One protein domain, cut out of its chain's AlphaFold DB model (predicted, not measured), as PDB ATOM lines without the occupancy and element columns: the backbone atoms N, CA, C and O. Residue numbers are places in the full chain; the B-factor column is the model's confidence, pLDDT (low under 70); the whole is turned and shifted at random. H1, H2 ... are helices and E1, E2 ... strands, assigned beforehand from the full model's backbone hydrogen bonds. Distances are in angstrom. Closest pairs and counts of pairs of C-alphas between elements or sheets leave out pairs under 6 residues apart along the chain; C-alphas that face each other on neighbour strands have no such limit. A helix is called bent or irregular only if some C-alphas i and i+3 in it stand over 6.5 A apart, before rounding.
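What this domain is: This is residues 47 to 184 of the 200 residues of an uncharacterized protein of Halobacteriovorax marinus (strain ATCC BAA-682 / DSM 15412 / SJ) (UniProt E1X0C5). A small body is made by H2 and H3 packed together with the short hairpin of E1 and E2, while H4 packs crosswise on the beginning of H2 and H1 leads into it. A long loop then goes out from H4 and folds back into the longest helix, H5, an arm whose residues 157 to 162 and 164 to 177 stand free. The 138 printed residues, with named elements in the order H1 H2 H3 E1 E2 H4 H5 and an antiparallel sheet E1 - E2, are mostly helix. The whole is only just loose, close to compact, with a radius of gyration of the C-alphas of 17.4 A and spans of 50 by 41 by 32 A.

How they stand to each other: Start at the hairpin of E1, residues 103 to 106, and E2, residues 109 to 112; N 104 and O 111, 2.8 A apart, are within hydrogen-bond range. For H2, residues 62 to 71, and E2 the closest C-alphas are those of Ala 71 and His 111, 4.5 A. H3, residues 79 to 99, touches H2 about perpendicular at 85 degrees, closest at C-alphas Phe 64 and Ile 93, 6.2 A. H4, residues 121 to 134, touches H2 with residues 126 to 130 alone, closest at C-alphas Pro 62 and Ile 127, 5.4 A. H1, residues 47 to 58, is close to H2 but not clearly touching, C-alphas Lys 58 and Phe 64 being closest at 6.8 A. H5, residues 157 to 179, touches no helix. In H2 and H5 every O i to N i+4 pair is within hydrogen-bond range; H1 has 6 of 8, H3 15 of 17 and H4 6 of 10.

Where its parts are: Find C-alpha 47 at (240.739, 345.536, 450.750), where H1 begins its 17.1 A. H2 measures 14.4 A, H3 14.5 A, E1 9.6 A, E2 10.0 A and H4 20.8 A. H3 is irregular, with C-alphas 85 and 88 9.6 A apart and a kink of 138 degrees near residue 86; H4 is only just irregular, C-alphas 122 and 125 being 6.9 A apart. H5 runs 33.0 A to C-alpha 179 at (220.268, 359.226, 451.338).

The domain as a whole: The printed part has no cut, and its farthest C-alphas, Lys 107 and Asn 156, are 52.2 A apart. The link from H4 to H5, residues 135 to 156, is long. Look for pLDDT under 70 at residues 47 to 52, 115 to 121 and 137 to 145.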
ATOM      1  N   GLU A  47     240.224 344.310 450.115       61.28
ATOM      2  CA  GLU A  47     240.739 345.536 450.750       61.28
ATOM      3  C   GLU A  47     239.727 346.129 451.738       61.28
ATOM      4  O   GLU A  47     240.081 346.471 452.863       61.28
ATOM      5  N   GLN A  48     238.442 346.176 451.375       63.75
ATOM      6  CA  GLN A  48     237.402 346.672 452.276       63.75
ATOM      7  C   GLN A  48     237.157 345.723 453.464       63.75
ATOM      8  O   GLN A  48     236.790 346.163 454.555       63.75
ATOM      9  N   LYS A  49     237.342 344.407 453.283       64.81
ATOM     10  CA  LYS A  49     237.259 343.433 454.386       64.81
ATOM     11  C   LYS A  49     238.419 343.601 455.359       64.81
ATOM     12  O   LYS A  49     238.189 343.578 456.567       64.81
ATOM     13  N   GLU A  50     239.635 343.771 454.849       66.44
ATOM     14  CA  GLU A  50     240.829 344.004 455.663       66.44
ATOM     15  C   GLU A  50     240.718 345.331 456.424       66.44
ATOM     16  O   GLU A  50     240.867 345.346 457.647       66.44
ATOM     17  N   PHE A  51     240.290 346.393 455.735       67.06
ATOM     18  CA  PHE A  51     239.965 347.698 456.311       67.06
ATOM     19  C   PHE A  51     238.913 347.612 457.424       67.06
ATOM     20  O   PHE A  51     239.069 348.194 458.494       67.06
ATOM     21  N   ARG A  52     237.833 346.844 457.231       67.31
ATOM     22  CA  ARG A  52     236.837 346.646 458.296       67.31
ATOM     23  C   ARG A  52     237.360 345.818 459.458       67.31
ATOM     24  O   ARG A  52     236.952 346.068 460.589       67.31
ATOM     25  N   SER A  53     238.213 344.834 459.196       70.25
ATOM     26  CA  SER A  53     238.805 343.992 460.236       70.25
ATOM     27  C   SER A  53     239.728 344.808 461.146       70.25
ATOM     28  O   SER A  53     239.590 344.749 462.369       70.25
ATOM     29  N   SER A  54     240.603 345.642 460.569       74.50
ATOM     30  CA  SER A  54     241.473 346.546 461.335       74.50
ATOM     31  C   SER A  54     240.666 347.584 462.115       74.50
ATOM     32  O   SER A  54     240.967 347.869 463.276       74.50
ATOM     33  N   LEU A  55     239.600 348.106 461.506       75.12
ATOM     34  CA  LEU A  55     238.698 349.046 462.149       75.12
ATOM     35  C   LEU A  55     237.939 348.401 463.314       75.12
ATOM     36  O   LEU A  55     237.742 349.050 464.337       75.12
ATOM     37  N   HIS A  56     237.550 347.127 463.184       74.06
ATOM     38  CA  HIS A  56     236.737 346.404 464.165       74.06
ATOM     39  C   HIS A  56     237.369 346.350 465.561       74.06
ATOM     40  O   HIS A  56     236.670 346.496 466.564       74.06
ATOM     41  N   GLU A  57     238.683 346.152 465.632       75.44
ATOM     42  CA  GLU A  57     239.400 346.132 466.908       75.44
ATOM     43  C   GLU A  57     239.452 347.519 467.555       75.44
ATOM     44  O   GLU A  57     239.325 347.631 468.773       75.44
ATOM     45  N   LYS A  58     239.560 348.578 466.746       79.12
ATOM     46  CA  LYS A  58     239.654 349.964 467.223       79.12
ATOM     47  C   LYS A  58     238.321 350.501 467.727       79.12
ATOM     48  O   LYS A  58     238.278 351.135 468.769       79.12
ATOM     49  N   VAL A  59     237.212 350.164 467.068       77.50
ATOM     50  CA  VAL A  59     235.860 350.593 467.486       77.50
ATOM     51  C   VAL A  59     235.340 349.896 468.751       77.50
ATOM     52  O   VAL A  59     234.211 350.145 469.173       77.50
ATOM     53  N   LYS A  60     236.135 349.011 469.369       75.94
ATOM     54  CA  LYS A  60     235.896 348.576 470.754       75.94
ATOM     55  C   LYS A  60     236.077 349.730 471.736       75.94
ATOM     56  O   LYS A  60     235.436 349.708 472.783       75.94
ATOM     57  N   ASP A  61     236.930 350.695 471.393       83.31
ATOM     58  CA  ASP A  61     236.985 351.992 472.046       83.31
ATOM     59  C   ASP A  61     235.745 352.807 471.627       83.31
ATOM     60  O   ASP A  61     235.565 353.116 470.440       83.31
ATOM     61  N   PRO A  62     234.857 353.145 472.574       82.56
ATOM     62  CA  PRO A  62     233.636 353.855 472.242       82.56
ATOM     63  C   PRO A  62     233.848 355.295 471.764       82.56
ATOM     64  O   PRO A  62     233.081 355.763 470.919       82.56
ATOM     65  N   VAL A  63     234.880 355.992 472.255       87.00
ATOM     66  CA  VAL A  63     235.215 357.343 471.777       87.00
ATOM     67  C   VAL A  63     235.662 357.247 470.325       87.00
ATOM     68  O   VAL A  63     235.191 358.007 469.478       87.00
ATOM     69  N   PHE A  64     236.476 356.237 470.006       90.00
ATOM     70  CA  PHE A  64     236.905 355.984 468.634       90.00
ATOM     71  C   PHE A  64     235.732 355.744 467.688       90.00
ATOM     72  O   PHE A  64     235.666 356.342 466.611       90.00
ATOM     73  N   PHE A  65     234.776 354.913 468.104       87.50
ATOM     74  CA  PHE A  65     233.554 354.692 467.338       87.50
ATOM     75  C   PHE A  65     232.798 356.001 467.069       87.50
ATOM     76  O   PHE A  65     232.406 356.252 465.929       87.50
ATOM     77  N   HIS A  66     232.601 356.842 468.086       88.19
ATOM     78  CA  HIS A  66     231.808 358.061 467.937       88.19
ATOM     79  C   HIS A  66     232.498 359.139 467.090       88.19
ATOM     80  O   HIS A  66     231.825 359.776 466.276       88.19
ATOM     81  N   VAL A  67     233.820 359.300 467.200       92.25
ATOM     82  CA  VAL A  67     234.589 360.209 466.328       92.25
ATOM     83  C   VAL A  67     234.460 359.781 464.865       92.25
ATOM     84  O   VAL A  67     234.139 360.597 463.997       92.25
ATOM     85  N   LEU A  68     234.617 358.484 464.592       90.06
ATOM     86  CA  LEU A  68     234.431 357.940 463.249       90.06
ATOM     87  C   LEU A  68     232.985 358.102 462.753       90.06
ATOM     88  O   LEU A  68     232.764 358.433 461.588       90.06
ATOM     89  N   ALA A  69     231.991 357.894 463.621       87.88
ATOM     90  CA  ALA A  69     230.581 358.043 463.271       87.88
ATOM     91  C   ALA A  69     230.226 359.488 462.881       87.88
ATOM     92  O   ALA A  69     229.486 359.693 461.918       87.88
ATOM     93  N   LEU A  70     230.786 360.486 463.575       91.12
ATOM     94  CA  LEU A  70     230.613 361.901 463.230       91.12
ATOM     95  C   LEU A  70     231.225 362.226 461.865       91.12
ATOM     96  O   LEU A  70     230.555 362.827 461.020       91.12
ATOM     97  N   ALA A  71     232.447 361.754 461.610       92.06
ATOM     98  CA  ALA A  71     233.088 361.881 460.301       92.06
ATOM     99  C   ALA A  71     232.295 361.155 459.193       92.06
ATOM    100  O   ALA A  71     232.310 361.560 458.032       92.06
ATOM    101  N   GLY A  72     231.556 360.096 459.533       88.25
ATOM    102  CA  GLY A  72     230.704 359.346 458.608       88.25
ATOM    103  C   GLY A  72     229.425 360.063 458.160       88.25
ATOM    104  O   GLY A  72     228.748 359.577 457.248       88.25
ATOM    105  N   THR A  73     229.077 361.204 458.763       88.12
ATOM    106  CA  THR A  73     227.884 361.977 458.381       88.12
ATOM    107  C   THR A  73     228.023 362.655 457.009       88.12
ATOM    108  O   THR A  73     229.094 362.691 456.394       88.12
ATOM    109  N   SER A  74     226.915 363.176 456.468       85.62
ATOM    110  CA  SER A  74     226.919 363.875 455.175       85.62
ATOM    111  C   SER A  74     227.773 365.145 455.200       85.62
ATOM    112  O   SER A  74     228.466 365.406 454.220       85.62
ATOM    113  N   CYS A  75     227.750 365.893 456.307       89.06
ATOM    114  CA  CYS A  75     228.506 367.133 456.494       89.06
ATOM    115  C   CYS A  75     229.945 366.920 456.992       89.06
ATOM    116  O   CYS A  75     230.734 367.857 456.922       89.06
ATOM    117  N   GLY A  76     230.304 365.708 457.436       91.81
ATOM    118  CA  GLY A  76     231.604 365.454 458.066       91.81
ATOM    119  C   GLY A  76     231.737 366.206 459.389       91.81
ATOM    120  O   GLY A  76     230.793 366.842 459.842       91.81
ATOM    121  N   VAL A  77     232.895 366.140 460.034       95.12
ATOM    122  CA  VAL A  77     233.088 366.722 461.371       95.12
ATOM    123  C   VAL A  77     234.276 367.676 461.404       95.12
ATOM    124  O   VAL A  77     235.292 367.423 460.763       95.12
ATOM    125  N   ARG A  78     234.172 368.777 462.149       95.31
ATOM    126  CA  ARG A  78     235.310 369.672 462.410       95.31
ATOM    127  C   ARG A  78     236.011 369.310 463.714       95.31
ATOM    128  O   ARG A  78     235.385 368.734 464.603       95.31
ATOM    129  N   GLU A  79     237.273 369.706 463.848       96.06
ATOM    130  CA  GLU A  79     238.049 369.482 465.076       96.06
ATOM    131  C   GLU A  79     237.345 370.078 466.295       96.06
ATOM    132  O   GLU A  79     237.201 369.383 467.295       96.06
ATOM    133  N   GLU A  80     236.802 371.296 466.189       95.56
ATOM    134  CA  GLU A  80     236.165 371.961 467.335       95.56
ATOM    135  C   GLU A  80     234.973 371.157 467.872       95.56
ATOM    136  O   GLU A  80     234.792 371.034 469.077       95.56
ATOM    137  N   VAL A  81     234.194 370.533 466.979       93.50
ATOM    138  CA  VAL A  81     233.054 369.685 467.372       93.50
ATOM    139  C   VAL A  81     233.531 368.424 468.095       93.50
ATOM    140  O   VAL A  81     232.888 367.968 469.039       93.50
ATOM    141  N   VAL A  82     234.651 367.845 467.660       95.06
ATOM    142  CA  VAL A  82     235.236 366.667 468.313       95.06
ATOM    143  C   VAL A  82     235.828 367.031 469.675       95.06
ATOM    144  O   VAL A  82     235.633 366.280 470.631       95.06
ATOM    145  N   GLU A  83     236.506 368.170 469.787       95.44
ATOM    146  CA  GLU A  83     237.040 368.666 471.059       95.44
ATOM    147  C   GLU A  83     235.921 368.977 472.059       95.44
ATOM    148  O   GLU A  83     236.002 368.553 473.210       95.44
ATOM    149  N   ASP A  84     234.845 369.633 471.621       91.75
ATOM    150  CA  ASP A  84     233.701 369.958 472.480       91.75
ATOM    151  C   ASP A  84     233.026 368.700 473.057       91.75
ATOM    152  O   ASP A  84     232.550 368.712 474.194       91.75
ATOM    153  N   LEU A  85     232.976 367.606 472.285       88.94
ATOM    154  CA  LEU A  85     232.296 366.365 472.675       88.94
ATOM    155  C   LEU A  85     233.191 365.377 473.435       88.94
ATOM    156  O   LEU A  85     232.708 364.691 474.335       88.94
ATOM    157  N   PHE A  86     234.473 365.276 473.074       90.75
ATOM    158  CA  PHE A  86     235.378 364.215 473.548       90.75
ATOM    159  C   PHE A  86     236.730 364.741 474.053       90.75
ATOM    160  O   PHE A  86     237.619 363.959 474.405       90.75
ATOM    161  N   GLY A  87     236.925 366.060 474.070       92.94
ATOM    162  CA  GLY A  87     238.160 366.704 474.495       92.94
ATOM    163  C   GLY A  87     239.381 366.302 473.665       92.94
ATOM    164  O   GLY A  87     239.301 365.863 472.516       92.94
ATOM    165  N   LEU A  88     240.553 366.419 474.293       94.50
ATOM    166  CA  LEU A  88     241.843 366.112 473.667       94.50
ATOM    167  C   LEU A  88     241.976 364.647 473.233       94.50
ATOM    168  O   LEU A  88     242.755 364.345 472.331       94.50
ATOM    169  N   GLU A  89     241.265 363.727 473.888       93.25
ATOM    170  CA  GLU A  89     241.255 362.314 473.505       93.25
ATOM    171  C   GLU A  89     240.594 362.119 472.139       93.25
ATOM    172  O   GLU A  89     241.189 361.492 471.260       93.25
ATOM    173  N   GLY A  90     239.438 362.748 471.914       94.94
ATOM    174  CA  GLY A  90     238.780 362.736 470.609       94.94
ATOM    175  C   GLY A  90     239.643 363.331 469.503       94.94
ATOM    176  O   GLY A  90     239.738 362.743 468.427       94.94
ATOM    177  N   ILE A  91     240.330 364.446 469.772       97.00
ATOM    178  CA  ILE A  91     241.246 365.064 468.799       97.00
ATOM    179  C   ILE A  91     242.388 364.118 468.428       97.00
ATOM    180  O   ILE A  91     242.675 363.932 467.247       97.00
ATOM    181  N   LYS A  92     243.018 363.467 469.413       96.12
ATOM    182  CA  LYS A  92     244.066 362.469 469.139       96.12
ATOM    183  C   LYS A  92     243.545 361.351 468.247       96.12
ATOM    184  O   LYS A  92     244.231 360.953 467.311       96.12
ATOM    185  N   ILE A  93     242.336 360.865 468.514       95.12
ATOM    186  CA  ILE A  93     241.720 359.821 467.701       95.12
ATOM    187  C   ILE A  93     241.427 360.317 466.282       95.12
ATOM    188  O   ILE A  93     241.747 359.612 465.331       95.12
ATOM    189  N   LEU A  94     240.875 361.519 466.122       95.56
ATOM    190  CA  LEU A  94     240.584 362.104 464.813       95.56
ATOM    191  C   LEU A  94     241.849 362.232 463.956       95.56
ATOM    192  O   LEU A  94     241.854 361.847 462.788       95.56
ATOM    193  N   LEU A  95     242.939 362.716 464.553       94.81
ATOM    194  CA  LEU A  95     244.224 362.842 463.868       94.81
ATOM    195  C   LEU A  95     244.838 361.478 463.539       94.81
ATOM    196  O   LEU A  95     245.390 361.319 462.454       94.81
ATOM    197  N   ASN A  96     244.704 360.484 464.421       93.12
ATOM    198  CA  ASN A  96     245.133 359.114 464.128       93.12
ATOM    199  C   ASN A  96     244.326 358.515 462.966       93.12
ATOM    200  O   ASN A  96     244.907 357.955 462.045       93.12
ATOM    201  N   LEU A  97     243.000 358.684 462.972       91.31
ATOM    202  CA  LEU A  97     242.120 358.258 461.882       91.31
ATOM    203  C   LEU A  97     242.523 358.902 460.550       91.31
ATOM    204  O   LEU A  97     242.456 358.247 459.514       91.31
ATOM    205  N   PHE A  98     242.936 360.171 460.574       93.12
ATOM    206  CA  PHE A  98     243.399 360.886 459.388       93.12
ATOM    207  C   PHE A  98     244.761 360.378 458.904       93.12
ATOM    208  O   PHE A  98     244.939 360.147 457.715       93.12
ATOM    209  N   GLN A  99     245.711 360.155 459.816       91.38
ATOM    210  CA  GLN A  99     247.035 359.610 459.488       91.38
ATOM    211  C   GLN A  99     246.979 358.191 458.915       91.38
ATOM    212  O   GLN A  99     247.863 357.797 458.160       91.38
ATOM    213  N   GLU A 100     245.967 357.423 459.301       87.44
ATOM    214  CA  GLU A 100     245.746 356.053 458.848       87.44
ATOM    215  C   GLU A 100     244.729 355.959 457.689       87.44
ATOM    216  O   GLU A 100     244.232 354.871 457.403       87.44
ATOM    217  N   ASP A 101     244.392 357.083 457.045       87.69
ATOM    218  CA  ASP A 101     243.490 357.181 455.884       87.69
ATOM    219  C   ASP A 101     242.044 356.678 456.116       87.69
ATOM    220  O   ASP A 101     241.274 356.471 455.170       87.69
ATOM    221  N   TYR A 102     241.613 356.526 457.375       84.94
ATOM    222  CA  TYR A 102     240.215 356.216 457.719       84.94
ATOM    223  C   TYR A 102     239.289 357.422 457.543       84.94
ATOM    224  O   TYR A 102     238.084 357.245 457.334       84.94
ATOM    225  N   VAL A 103     239.834 358.636 457.631       91.50
ATOM    226  CA  VAL A 103     239.126 359.884 457.329       91.50
ATOM    227  C   VAL A 103     239.962 360.770 456.410       91.50
ATOM    228  O   VAL A 103     241.188 360.724 456.434       91.50
ATOM    229  N   GLN A 104     239.297 361.614 455.629       93.81
ATOM    230  CA  GLN A 104     239.911 362.571 454.713       93.81
ATOM    231  C   GLN A 104     239.400 363.979 455.002       93.81
ATOM    232  O   GLN A 104     238.263 364.161 455.435       93.81
ATOM    233  N   MET A 105     240.240 364.982 454.760       94.19
ATOM    234  CA  MET A 105     239.879 366.385 454.947       94.19
ATOM    235  C   MET A 105     239.287 366.953 453.655       94.19
ATOM    236  O   MET A 105     239.987 367.092 452.652       94.19
ATOM    237  N   GLU A 106     238.026 367.373 453.697       93.00
ATOM    238  CA  GLU A 106     237.349 368.059 452.599       93.00
ATOM    239  C   GLU A 106     236.745 369.369 453.106       93.00
ATOM    240  O   GLU A 106     235.927 369.384 454.019       93.00
ATOM    241  N   LYS A 107     237.139 370.505 452.514       90.50
ATOM    242  CA  LYS A 107     236.577 371.832 452.848       90.50
ATOM    243  C   LYS A 107     236.553 372.127 454.364       90.50
ATOM    244  O   LYS A 107     235.585 372.690 454.874       90.50
ATOM    245  N   GLY A 108     237.609 371.737 455.082       91.50
ATOM    246  CA  GLY A 108     237.738 371.951 456.529       91.50
ATOM    247  C   GLY A 108     236.933 370.988 457.409       91.50
ATOM    248  O   GLY A 108     236.796 371.250 458.599       91.50
ATOM    249  N   HIS A 109     236.391 369.908 456.842       95.38
ATOM    250  CA  HIS A 109     235.677 368.861 457.567       95.38
ATOM    251  C   HIS A 109     236.354 367.510 457.325       95.38
ATOM    252  O   HIS A 109     236.759 367.194 456.206       95.38
ATOM    253  N   PHE A 110     236.458 366.695 458.368       95.94
ATOM    254  CA  PHE A 110     236.878 365.307 458.269       95.94
ATOM    255  C   PHE A 110     235.692 364.434 457.872       95.94
ATOM    256  O   PHE A 110     234.652 364.430 458.536       95.94
ATOM    257  N   HIS A 111     235.866 363.662 456.808       94.00
ATOM    258  CA  HIS A 111     234.890 362.710 456.304       94.00
ATOM    259  C   HIS A 111     235.448 361.297 456.369       94.00
ATOM    260  O   HIS A 111     236.581 361.066 455.966       94.00
ATOM    261  N   ALA A 112     234.655 360.336 456.839       88.69
ATOM    262  CA  ALA A 112     235.059 358.935 456.802       88.69
ATOM    263  C   ALA A 112     235.208 358.455 455.352       88.69
ATOM    264  O   ALA A 112     234.306 358.657 454.532       88.69
ATOM    265  N   SER A 113     236.320 357.775 455.072       82.81
ATOM    266  CA  SER A 113     236.637 357.201 453.757       82.81
ATOM    267  C   SER A 113     235.597 356.160 453.326       82.81
ATOM    268  O   SER A 113     235.304 356.015 452.140       82.81
ATOM    269  N   GLU A 114     234.967 355.480 454.292       73.62
ATOM    270  CA  GLU A 114     233.796 354.632 454.074       73.62
ATOM    271  C   GLU A 114     232.605 355.071 454.936       73.62
ATOM    272  O   GLU A 114     232.719 355.268 456.146       73.62
ATOM    273  N   LYS A 115     231.420 355.152 454.319       68.88
ATOM    274  CA  LYS A 115     230.152 355.466 454.997       68.88
ATOM    275  C   LYS A 115     229.308 354.208 455.201       68.88
ATOM    276  O   LYS A 115     229.281 353.319 454.352       68.88
ATOM    277  N   GLY A 116     228.560 354.159 456.305       61.44
ATOM    278  CA  GLY A 116     227.620 353.064 456.585       61.44
ATOM    279  C   GLY A 116     228.296 351.743 456.966       61.44
ATOM    280  O   GLY A 116     227.850 350.670 456.554       61.44
ATOM    281  N   ILE A 117     229.392 351.809 457.724       61.75
ATOM    282  CA  ILE A 117     230.103 350.622 458.205       61.75
ATOM    283  C   ILE A 117     229.222 349.874 459.211       61.75
ATOM    284  O   ILE A 117     228.833 350.411 460.245       61.75
ATOM    285  N   ALA A 118     228.909 348.618 458.894       60.47
ATOM    286  CA  ALA A 118     228.233 347.712 459.811       60.47
ATOM    287  C   ALA A 118     229.273 347.005 460.682       60.47
ATOM    288  O   ALA A 118     230.246 346.448 460.167       60.47
ATOM    289  N   PHE A 119     229.043 346.992 461.991       66.06
ATOM    290  CA  PHE A 119     229.952 346.378 462.948       66.06
ATOM    291  C   PHE A 119     229.411 345.063 463.514       66.06
ATOM    292  O   PHE A 119     228.202 344.846 463.592       66.06
ATOM    293  N   HIS A 120     230.315 344.171 463.924       65.88
ATOM    294  CA  HIS A 120     229.937 342.886 464.511       65.88
ATOM    295  C   HIS A 120     229.255 343.058 465.881       65.88
ATOM    296  O   HIS A 120     229.585 343.951 466.660       65.88
ATOM    297  N   ARG A 121     228.337 342.143 466.220       68.88
ATOM    298  CA  ARG A 121     227.513 342.198 467.444       68.88
ATOM    299  C   ARG A 121     228.298 342.342 468.753       68.88
ATOM    300  O   ARG A 121     227.767 342.863 469.727       68.88
ATOM    301  N   SER A 122     229.549 341.879 468.787       70.19
ATOM    302  CA  SER A 122     230.410 341.916 469.981       70.19
ATOM    303  C   SER A 122     230.673 343.331 470.490       70.19
ATOM    304  O   SER A 122     230.883 343.495 471.690       70.19
ATOM    305  N   ILE A 123     230.637 344.340 469.616       73.81
ATOM    306  CA  ILE A 123     230.919 345.728 469.997       73.81
ATOM    307  C   ILE A 123     229.659 346.554 470.269       73.81
ATOM    308  O   ILE A 123     229.753 347.660 470.788       73.81
ATOM    309  N   ILE A 124     228.471 346.014 469.976       76.25
ATOM    310  CA  ILE A 124     227.204 346.735 470.166       76.25
ATOM    311  C   ILE A 124     227.025 347.136 471.632       76.25
ATOM    312  O   ILE A 124     226.663 348.269 471.921       76.25
ATOM    313  N   LYS A 125     227.321 346.232 472.574       77.50
ATOM    314  CA  LYS A 125     227.165 346.508 474.007       77.50
ATOM    315  C   LYS A 125     228.034 347.686 474.498       77.50
ATOM    316  O   LYS A 125     227.464 348.593 475.098       77.50
ATOM    317  N   PRO A 126     229.366 347.713 474.275       76.56
ATOM    318  CA  PRO A 126     230.184 348.860 474.675       76.56
ATOM    319  C   PRO A 126     229.802 350.162 473.953       76.56
ATOM    320  O   PRO A 126     229.785 351.211 474.596       76.56
ATOM    321  N   ILE A 127     229.408 350.100 472.673       80.31
ATOM    322  CA  ILE A 127     228.918 351.275 471.937       80.31
ATOM    323  C   ILE A 127     227.656 351.838 472.587       80.31
ATOM    324  O   ILE A 127     227.637 353.018 472.919       80.31
ATOM    325  N   ILE A 128     226.630 351.008 472.826       80.69
ATOM    326  CA  ILE A 128     225.381 351.454 473.464       80.69
ATOM    327  C   ILE A 128     225.685 352.119 474.803       80.69
ATOM    328  O   ILE A 128     225.181 353.206 475.055       80.69
ATOM    329  N   ASN A 129     226.521 351.493 475.638       78.94
ATOM    330  CA  ASN A 129     226.857 352.014 476.963       78.94
ATOM    331  C   ASN A 129     227.457 353.423 476.931       78.94
ATOM    332  O   ASN A 129     227.248 354.176 477.870       78.94
ATOM    333  N   THR A 130     228.168 353.783 475.867       75.00
ATOM    334  CA  THR A 130     228.748 355.128 475.734       75.00
ATOM    335  C   THR A 130     227.790 356.060 475.003       75.00
ATOM    336  O   THR A 130     227.597 357.201 475.401       75.00
ATOM    337  N   SER A 131     227.078 355.555 473.990       80.19
ATOM    338  CA  SER A 131     226.026 356.300 473.294       80.19
ATOM    339  C   SER A 131     224.950 356.812 474.251       80.19
ATOM    340  O   SER A 131     224.424 357.901 474.032       80.19
ATOM    341  N   VAL A 132     224.628 356.058 475.316       80.88
ATOM    342  CA  VAL A 132     223.660 356.496 476.335       80.88
ATOM    343  C   VAL A 132     224.134 357.706 477.144       80.88
ATOM    344  O   VAL A 132     223.287 358.467 477.603       80.88
ATOM    345  N   GLU A 133     225.445 357.925 477.283       77.94
ATOM    346  CA  GLU A 133     226.001 359.093 477.986       77.94
ATOM    347  C   GLU A 133     225.765 360.394 477.206       77.94
ATOM    348  O   GLU A 133     225.598 361.454 477.806       77.94
ATOM    349  N   PHE A 134     225.655 360.307 475.875       75.50
ATOM    350  CA  PHE A 134     225.342 361.438 474.993       75.50
ATOM    351  C   PHE A 134     223.840 361.704 474.841       75.50
ATOM    352  O   PHE A 134     223.442 362.640 474.142       75.50
ATOM    353  N   LEU A 135     222.978 360.887 475.453       77.06
ATOM    354  CA  LEU A 135     221.538 361.094 475.361       77.06
ATOM    355  C   LEU A 135     221.104 362.239 476.274       77.06
ATOM    356  O   LEU A 135     221.052 362.113 477.498       77.06
ATOM    357  N   GLU A 136     220.694 363.343 475.658       73.00
ATOM    358  CA  GLU A 136     220.061 364.446 476.371       73.00
ATOM    359  C   GLU A 136     218.627 364.060 476.774       73.00
ATOM    360  O   GLU A 136     217.671 364.197 476.004       73.00
ATOM    361  N   THR A 137     218.493 363.539 477.994       69.94
ATOM    362  CA  THR A 137     217.229 363.032 478.558       69.94
ATOM    363  C   THR A 137     216.479 364.062 479.403       69.94
ATOM    364  O   THR A 137     215.259 363.947 479.566       69.94
ATOM    365  N   LYS A 138     217.163 365.100 479.908       60.44
ATOM    366  CA  LYS A 138     216.573 366.124 480.790       60.44
ATOM    367  C   LYS A 138     215.758 367.161 480.013       60.44
ATOM    368  O   LYS A 138     214.926 367.845 480.606       60.44
ATOM    369  N   GLY A 139     215.945 367.240 478.696       53.47
ATOM    370  CA  GLY A 139     215.207 368.134 477.807       53.47
ATOM    371  C   GLY A 139     213.893 367.598 477.226       53.47
ATOM    372  O   GLY A 139     213.240 368.384 476.542       53.47
ATOM    373  N   SER A 140     213.509 366.331 477.465       47.75
ATOM    374  CA  SER A 140     212.400 365.611 476.791       47.75
ATOM    375  C   SER A 140     211.022 366.292 476.910       47.75
ATOM    376  O   SER A 140     210.126 365.907 477.653       47.75
ATOM    377  N   SER A 141     210.842 367.352 476.138       52.25
ATOM    378  CA  SER A 141     209.599 368.083 475.952       52.25
ATOM    379  C   SER A 141     209.165 367.902 474.504       52.25
ATOM    380  O   SER A 141     209.973 367.561 473.646       52.25
ATOM    381  N   ILE A 142     207.911 368.224 474.182       54.97
ATOM    382  CA  ILE A 142     207.424 368.292 472.787       54.97
ATOM    383  C   ILE A 142     208.327 369.176 471.886       54.97
ATOM    384  O   ILE A 142     208.265 369.080 470.664       54.97
ATOM    385  N   LYS A 143     209.186 370.027 472.470       52.41
ATOM    386  CA  LYS A 143     210.152 370.867 471.750       52.41
ATOM    387  C   LYS A 143     211.480 370.176 471.421       52.41
ATOM    388  O   LYS A 143     212.192 370.674 470.550       52.41
ATOM    389  N   THR A 144     211.847 369.075 472.082       62.94
ATOM    390  CA  THR A 144     213.053 368.319 471.717       62.94
ATOM    391  C   THR A 144     212.740 367.320 470.621       62.94
ATOM    392  O   THR A 144     211.780 366.566 470.717       62.94
ATOM    393  N   LYS A 145     213.601 367.273 469.603       68.38
ATOM    394  CA  LYS A 145     213.539 366.281 468.519       68.38
ATOM    395  C   LYS A 145     213.972 364.872 468.966       68.38
ATOM    396  O   LYS A 145     213.905 363.938 468.177       68.38
ATOM    397  N   ASN A 146     214.415 364.729 470.216       75.12
ATOM    398  CA  ASN A 146     214.875 363.474 470.797       75.12
ATOM    399  C   ASN A 146     213.687 362.670 471.339       75.12
ATOM    400  O   ASN A 146     212.860 363.203 472.078       75.12
ATOM    401  N   PHE A 147     213.630 361.381 471.010       71.81
ATOM    402  CA  PHE A 147     212.594 360.461 471.472       71.81
ATOM    403  C   PHE A 147     213.233 359.144 471.914       71.81
ATOM    404  O   PHE A 147     213.957 358.513 471.145       71.81
ATOM    405  N   TYR A 148     212.955 358.732 473.152       75.62
ATOM    406  CA  TYR A 148     213.502 357.522 473.765       75.62
ATOM    407  C   TYR A 148     212.359 356.682 474.324       75.62
ATOM    408  O   TYR A 148     211.500 357.202 475.034       75.62
ATOM    409  N   TYR A 149     212.347 355.385 474.028       76.00
ATOM    410  CA  TYR A 149     211.355 354.463 474.567       76.00
ATOM    411  C   TYR A 149     211.964 353.083 474.788       76.00
ATOM    412  O   TYR A 149     212.861 352.651 474.066       76.00
ATOM    413  N   HIS A 150     211.445 352.388 475.795       77.12
ATOM    414  CA  HIS A 150     211.715 350.984 476.052       77.12
ATOM    415  C   HIS A 150     210.370 350.260 476.107       77.12
ATOM    416  O   HIS A 150     209.512 350.612 476.917       77.12
ATOM    417  N   TRP A 151     210.180 349.275 475.231       81.12
ATOM    418  CA  TRP A 151     208.968 348.460 475.150       81.12
ATOM    419  C   TRP A 151     209.359 346.990 475.276       81.12
ATOM    420  O   TRP A 151     210.263 346.531 474.581       81.12
ATOM    421  N   SER A 152     208.661 346.235 476.124       84.06
ATOM    422  CA  SER A 152     208.826 344.781 476.240       84.06
ATOM    423  C   SER A 152     207.469 344.091 476.128       84.06
ATOM    424  O   SER A 152     206.503 344.561 476.720       84.06
ATOM    425  N   GLU A 153     207.391 343.005 475.357       88.69
ATOM    426  CA  GLU A 153     206.170 342.214 475.155       88.69
ATOM    427  C   GLU A 153     206.524 340.758 474.807       88.69
ATOM    428  O   GLU A 153     207.600 340.494 474.267       88.69
ATOM    429  N   SER A 154     205.626 339.813 475.099       91.44
ATOM    430  CA  SER A 154     205.748 338.415 474.671       91.44
ATOM    431  C   SER A 154     205.020 338.191 473.347       91.44
ATOM    432  O   SER A 154     203.835 338.488 473.217       91.44
ATOM    433  N   LEU A 155     205.710 337.630 472.353       90.44
ATOM    434  CA  LEU A 155     205.158 337.401 471.017       90.44
ATOM    435  C   LEU A 155     205.232 335.919 470.641       90.44
ATOM    436  O   LEU A 155     206.207 335.238 470.949       90.44
ATOM    437  N   ASN A 156     204.211 335.433 469.937       89.56
ATOM    438  CA  ASN A 156     204.292 334.160 469.218       89.56
ATOM    439  C   ASN A 156     205.067 334.331 467.896       89.56
ATOM    440  O   ASN A 156     205.364 335.456 467.492       89.56
ATOM    441  N   GLU A 157     205.357 333.233 467.191       87.94
ATOM    442  CA  GLU A 157     206.122 333.253 465.930       87.94
ATOM    443  C   GLU A 157     205.548 334.232 464.894       87.94
ATOM    444  O   GLU A 157     206.279 335.051 464.343       87.94
ATOM    445  N   SER A 158     204.227 334.225 464.689       92.25
ATOM    446  CA  SER A 158     203.565 335.152 463.762       92.25
ATOM    447  C   SER A 158     203.740 336.621 464.174       92.25
ATOM    448  O   SER A 158     203.966 337.489 463.328       92.25
ATOM    449  N   GLY A 159     203.675 336.909 465.477       91.25
ATOM    450  CA  GLY A 159     203.951 338.230 466.036       91.25
ATOM    451  C   GLY A 159     205.400 338.667 465.809       91.25
ATOM    452  O   GLY A 159     205.632 339.804 465.398       91.25
ATOM    453  N   ILE A 160     206.357 337.754 466.003       86.44
ATOM    454  CA  ILE A 160     207.788 337.986 465.753       86.44
ATOM    455  C   ILE A 160     208.031 338.293 464.270       86.44
ATOM    456  O   ILE A 160     208.672 339.293 463.949       86.44
ATOM    457  N   GLU A 161     207.473 337.499 463.352       84.62
ATOM    458  CA  GLU A 161     207.603 337.737 461.907       84.62
ATOM    459  C   GLU A 161     207.052 339.109 461.495       84.62
ATOM    460  O   GLU A 161     207.679 339.844 460.719       84.62
ATOM    461  N   LYS A 162     205.881 339.476 462.030       91.62
ATOM    462  CA  LYS A 162     205.255 340.774 461.764       91.62
ATOM    463  C   LYS A 162     206.117 341.923 462.286       91.62
ATOM    464  O   LYS A 162     206.306 342.906 461.570       91.62
ATOM    465  N   LEU A 163     206.661 341.790 463.495       87.38
ATOM    466  CA  LEU A 163     207.538 342.788 464.100       87.38
ATOM    467  C   LEU A 163     208.823 342.986 463.279       87.38
ATOM    468  O   LEU A 163     209.161 344.119 462.941       87.38
ATOM    469  N   ILE A 164     209.488 341.896 462.882       83.56
ATOM    470  CA  ILE A 164     210.686 341.941 462.026       83.56
ATOM    471  C   ILE A 164     210.380 342.628 460.688       83.56
ATOM    472  O   ILE A 164     211.178 343.426 460.196       83.56
ATOM    473  N   THR A 165     209.217 342.349 460.096       84.19
ATOM    474  CA  THR A 165     208.801 342.981 458.834       84.19
ATOM    475  C   THR A 165     208.623 344.493 458.990       84.19
ATOM    476  O   THR A 165     209.134 345.254 458.169       84.19
ATOM    477  N   LEU A 166     207.951 344.940 460.056       88.62
ATOM    478  CA  LEU A 166     207.780 346.368 460.349       88.62
ATOM    479  C   LEU A 166     209.127 347.068 460.551       88.62
ATOM    480  O   LEU A 166     209.348 348.138 459.989       88.62
ATOM    481  N   GLN A 167     210.046 346.443 461.290       84.31
ATOM    482  CA  GLN A 167     211.378 346.995 461.526       84.31
ATOM    483  C   GLN A 167     212.175 347.163 460.225       84.31
ATOM    484  O   GLN A 167     212.809 348.196 460.024       84.31
ATOM    485  N   ARG A 168     212.140 346.169 459.328       80.81
ATOM    486  CA  ARG A 168     212.837 346.239 458.031       80.81
ATOM    487  C   ARG A 168     212.300 347.367 457.157       80.81
ATOM    488  O   ARG A 168     213.092 348.102 456.574       80.81
ATOM    489  N   ASN A 169     210.978 347.521 457.101       84.50
ATOM    490  CA  ASN A 169     210.347 348.605 456.348       84.50
ATOM    491  C   ASN A 169     210.739 349.972 456.920       84.50
ATOM    492  O   ASN A 169     211.176 350.839 456.172       84.50
ATOM    493  N   PHE A 170     210.687 350.124 458.246       86.44
ATOM    494  CA  PHE A 170     211.123 351.344 458.922       86.44
ATOM    495  C   PHE A 170     212.600 351.670 458.648       86.44
ATOM    496  O   PHE A 170     212.937 352.806 458.329       86.44
ATOM    497  N   TYR A 171     213.492 350.675 458.709       81.75
ATOM    498  CA  TYR A 171     214.912 350.880 458.409       81.75
ATOM    499  C   TYR A 171     215.147 351.296 456.952       81.75
ATOM    500  O   TYR A 171     215.989 352.152 456.684       81.75
ATOM    501  N   LYS A 172     214.387 350.724 456.011       82.38
ATOM    502  CA  LYS A 172     214.430 351.127 454.602       82.38
ATOM    503  C   LYS A 172     214.019 352.591 454.432       82.38
ATOM    504  O   LYS A 172     214.764 353.351 453.827       82.38
ATOM    505  N   GLU A 173     212.898 352.996 455.025       89.31
ATOM    506  CA  GLU A 173     212.425 354.387 454.984       89.31
ATOM    507  C   GLU A 173     213.442 355.362 455.596       89.31
ATOM    508  O   GLU A 173     213.705 356.422 455.028       89.31
ATOM    509  N   LEU A 174     214.078 354.988 456.715       85.75
ATOM    510  CA  LEU A 174     215.161 355.774 457.310       85.75
ATOM    511  C   LEU A 174     216.361 355.905 456.368       85.75
ATOM    512  O   LEU A 174     216.886 357.004 456.195       85.75
ATOM    513  N   LYS A 175     216.805 354.800 455.759       82.19
ATOM    514  CA  LYS A 175     217.929 354.809 454.817       82.19
ATOM    515  C   LYS A 175     217.634 355.715 453.622       82.19
ATOM    516  O   LYS A 175     218.501 356.501 453.243       82.19
ATOM    517  N   ASP A 176     216.424 355.637 453.077       86.62
ATOM    518  CA  ASP A 176     215.983 356.475 451.961       86.62
ATOM    519  C   ASP A 176     215.977 357.964 452.361       86.62
ATOM    520  O   ASP A 176     216.488 358.806 451.622       86.62
ATOM    521  N   ALA A 177     215.499 358.293 453.568       88.75
ATOM    522  CA  ALA A 177     215.509 359.661 454.086       88.75
ATOM    523  C   ALA A 177     216.929 360.219 454.297       88.75
ATOM    524  O   ALA A 177     217.174 361.384 453.984       88.75
ATOM    525  N   LEU A 178     217.865 359.404 454.799       85.06
ATOM    526  CA  LEU A 178     219.270 359.792 455.002       85.06
ATOM    527  C   LEU A 178     220.045 359.924 453.682       85.06
ATOM    528  O   LEU A 178     221.003 360.696 453.595       85.06
ATOM    529  N   ALA A 179     219.652 359.168 452.656       84.06
ATOM    530  CA  ALA A 179     220.268 359.226 451.338       84.06
ATOM    531  C   ALA A 179     219.812 360.441 450.512       84.06
ATOM    532  O   ALA A 179     220.563 360.867 449.636       84.06
ATOM    533  N   ASP A 180     218.623 361.002 450.778       89.75
ATOM    534  CA  ASP A 180     218.098 362.171 450.060       89.75
ATOM    535  C   ASP A 180     218.892 363.449 450.412       89.75
ATOM    536  O   ASP A 180     218.809 363.932 451.547       89.75
ATOM    537  N   PRO A 181     219.611 364.063 449.447       90.81
ATOM    538  CA  PRO A 181     220.373 365.289 449.682       90.81
ATOM    539  C   PRO A 181     219.532 366.470 450.178       90.81
ATOM    540  O   PRO A 181     220.072 367.385 450.793       90.81
ATOM    541  N   LYS A 182     218.212 366.473 449.939       95.25
ATOM    542  CA  LYS A 182     217.309 367.520 450.447       95.25
ATOM    543  C   LYS A 182     217.201 367.528 451.970       95.25
ATOM    544  O   LYS A 182     216.819 368.549 452.535       95.25
ATOM    545  N   ASN A 183     217.522 366.407 452.615       90.50
ATOM    546  CA  ASN A 183     217.476 366.255 454.067       90.50
ATOM    547  C   ASN A 183     218.839 366.511 454.732       90.50
ATOM    548  O   ASN A 183     218.945 366.406 455.954       90.50
ATOM    549  N   HIS A 184     219.892 366.821 453.965       90.75
ATOM    550  CA  HIS A 184     221.231 367.059 454.509       90.75
ATOM    551  C   HIS A 184     221.341 368.458 455.122       90.75
ATOM    552  O   HIS A 184     220.803 369.435 454.603       90.75
TER     553      HIS A 184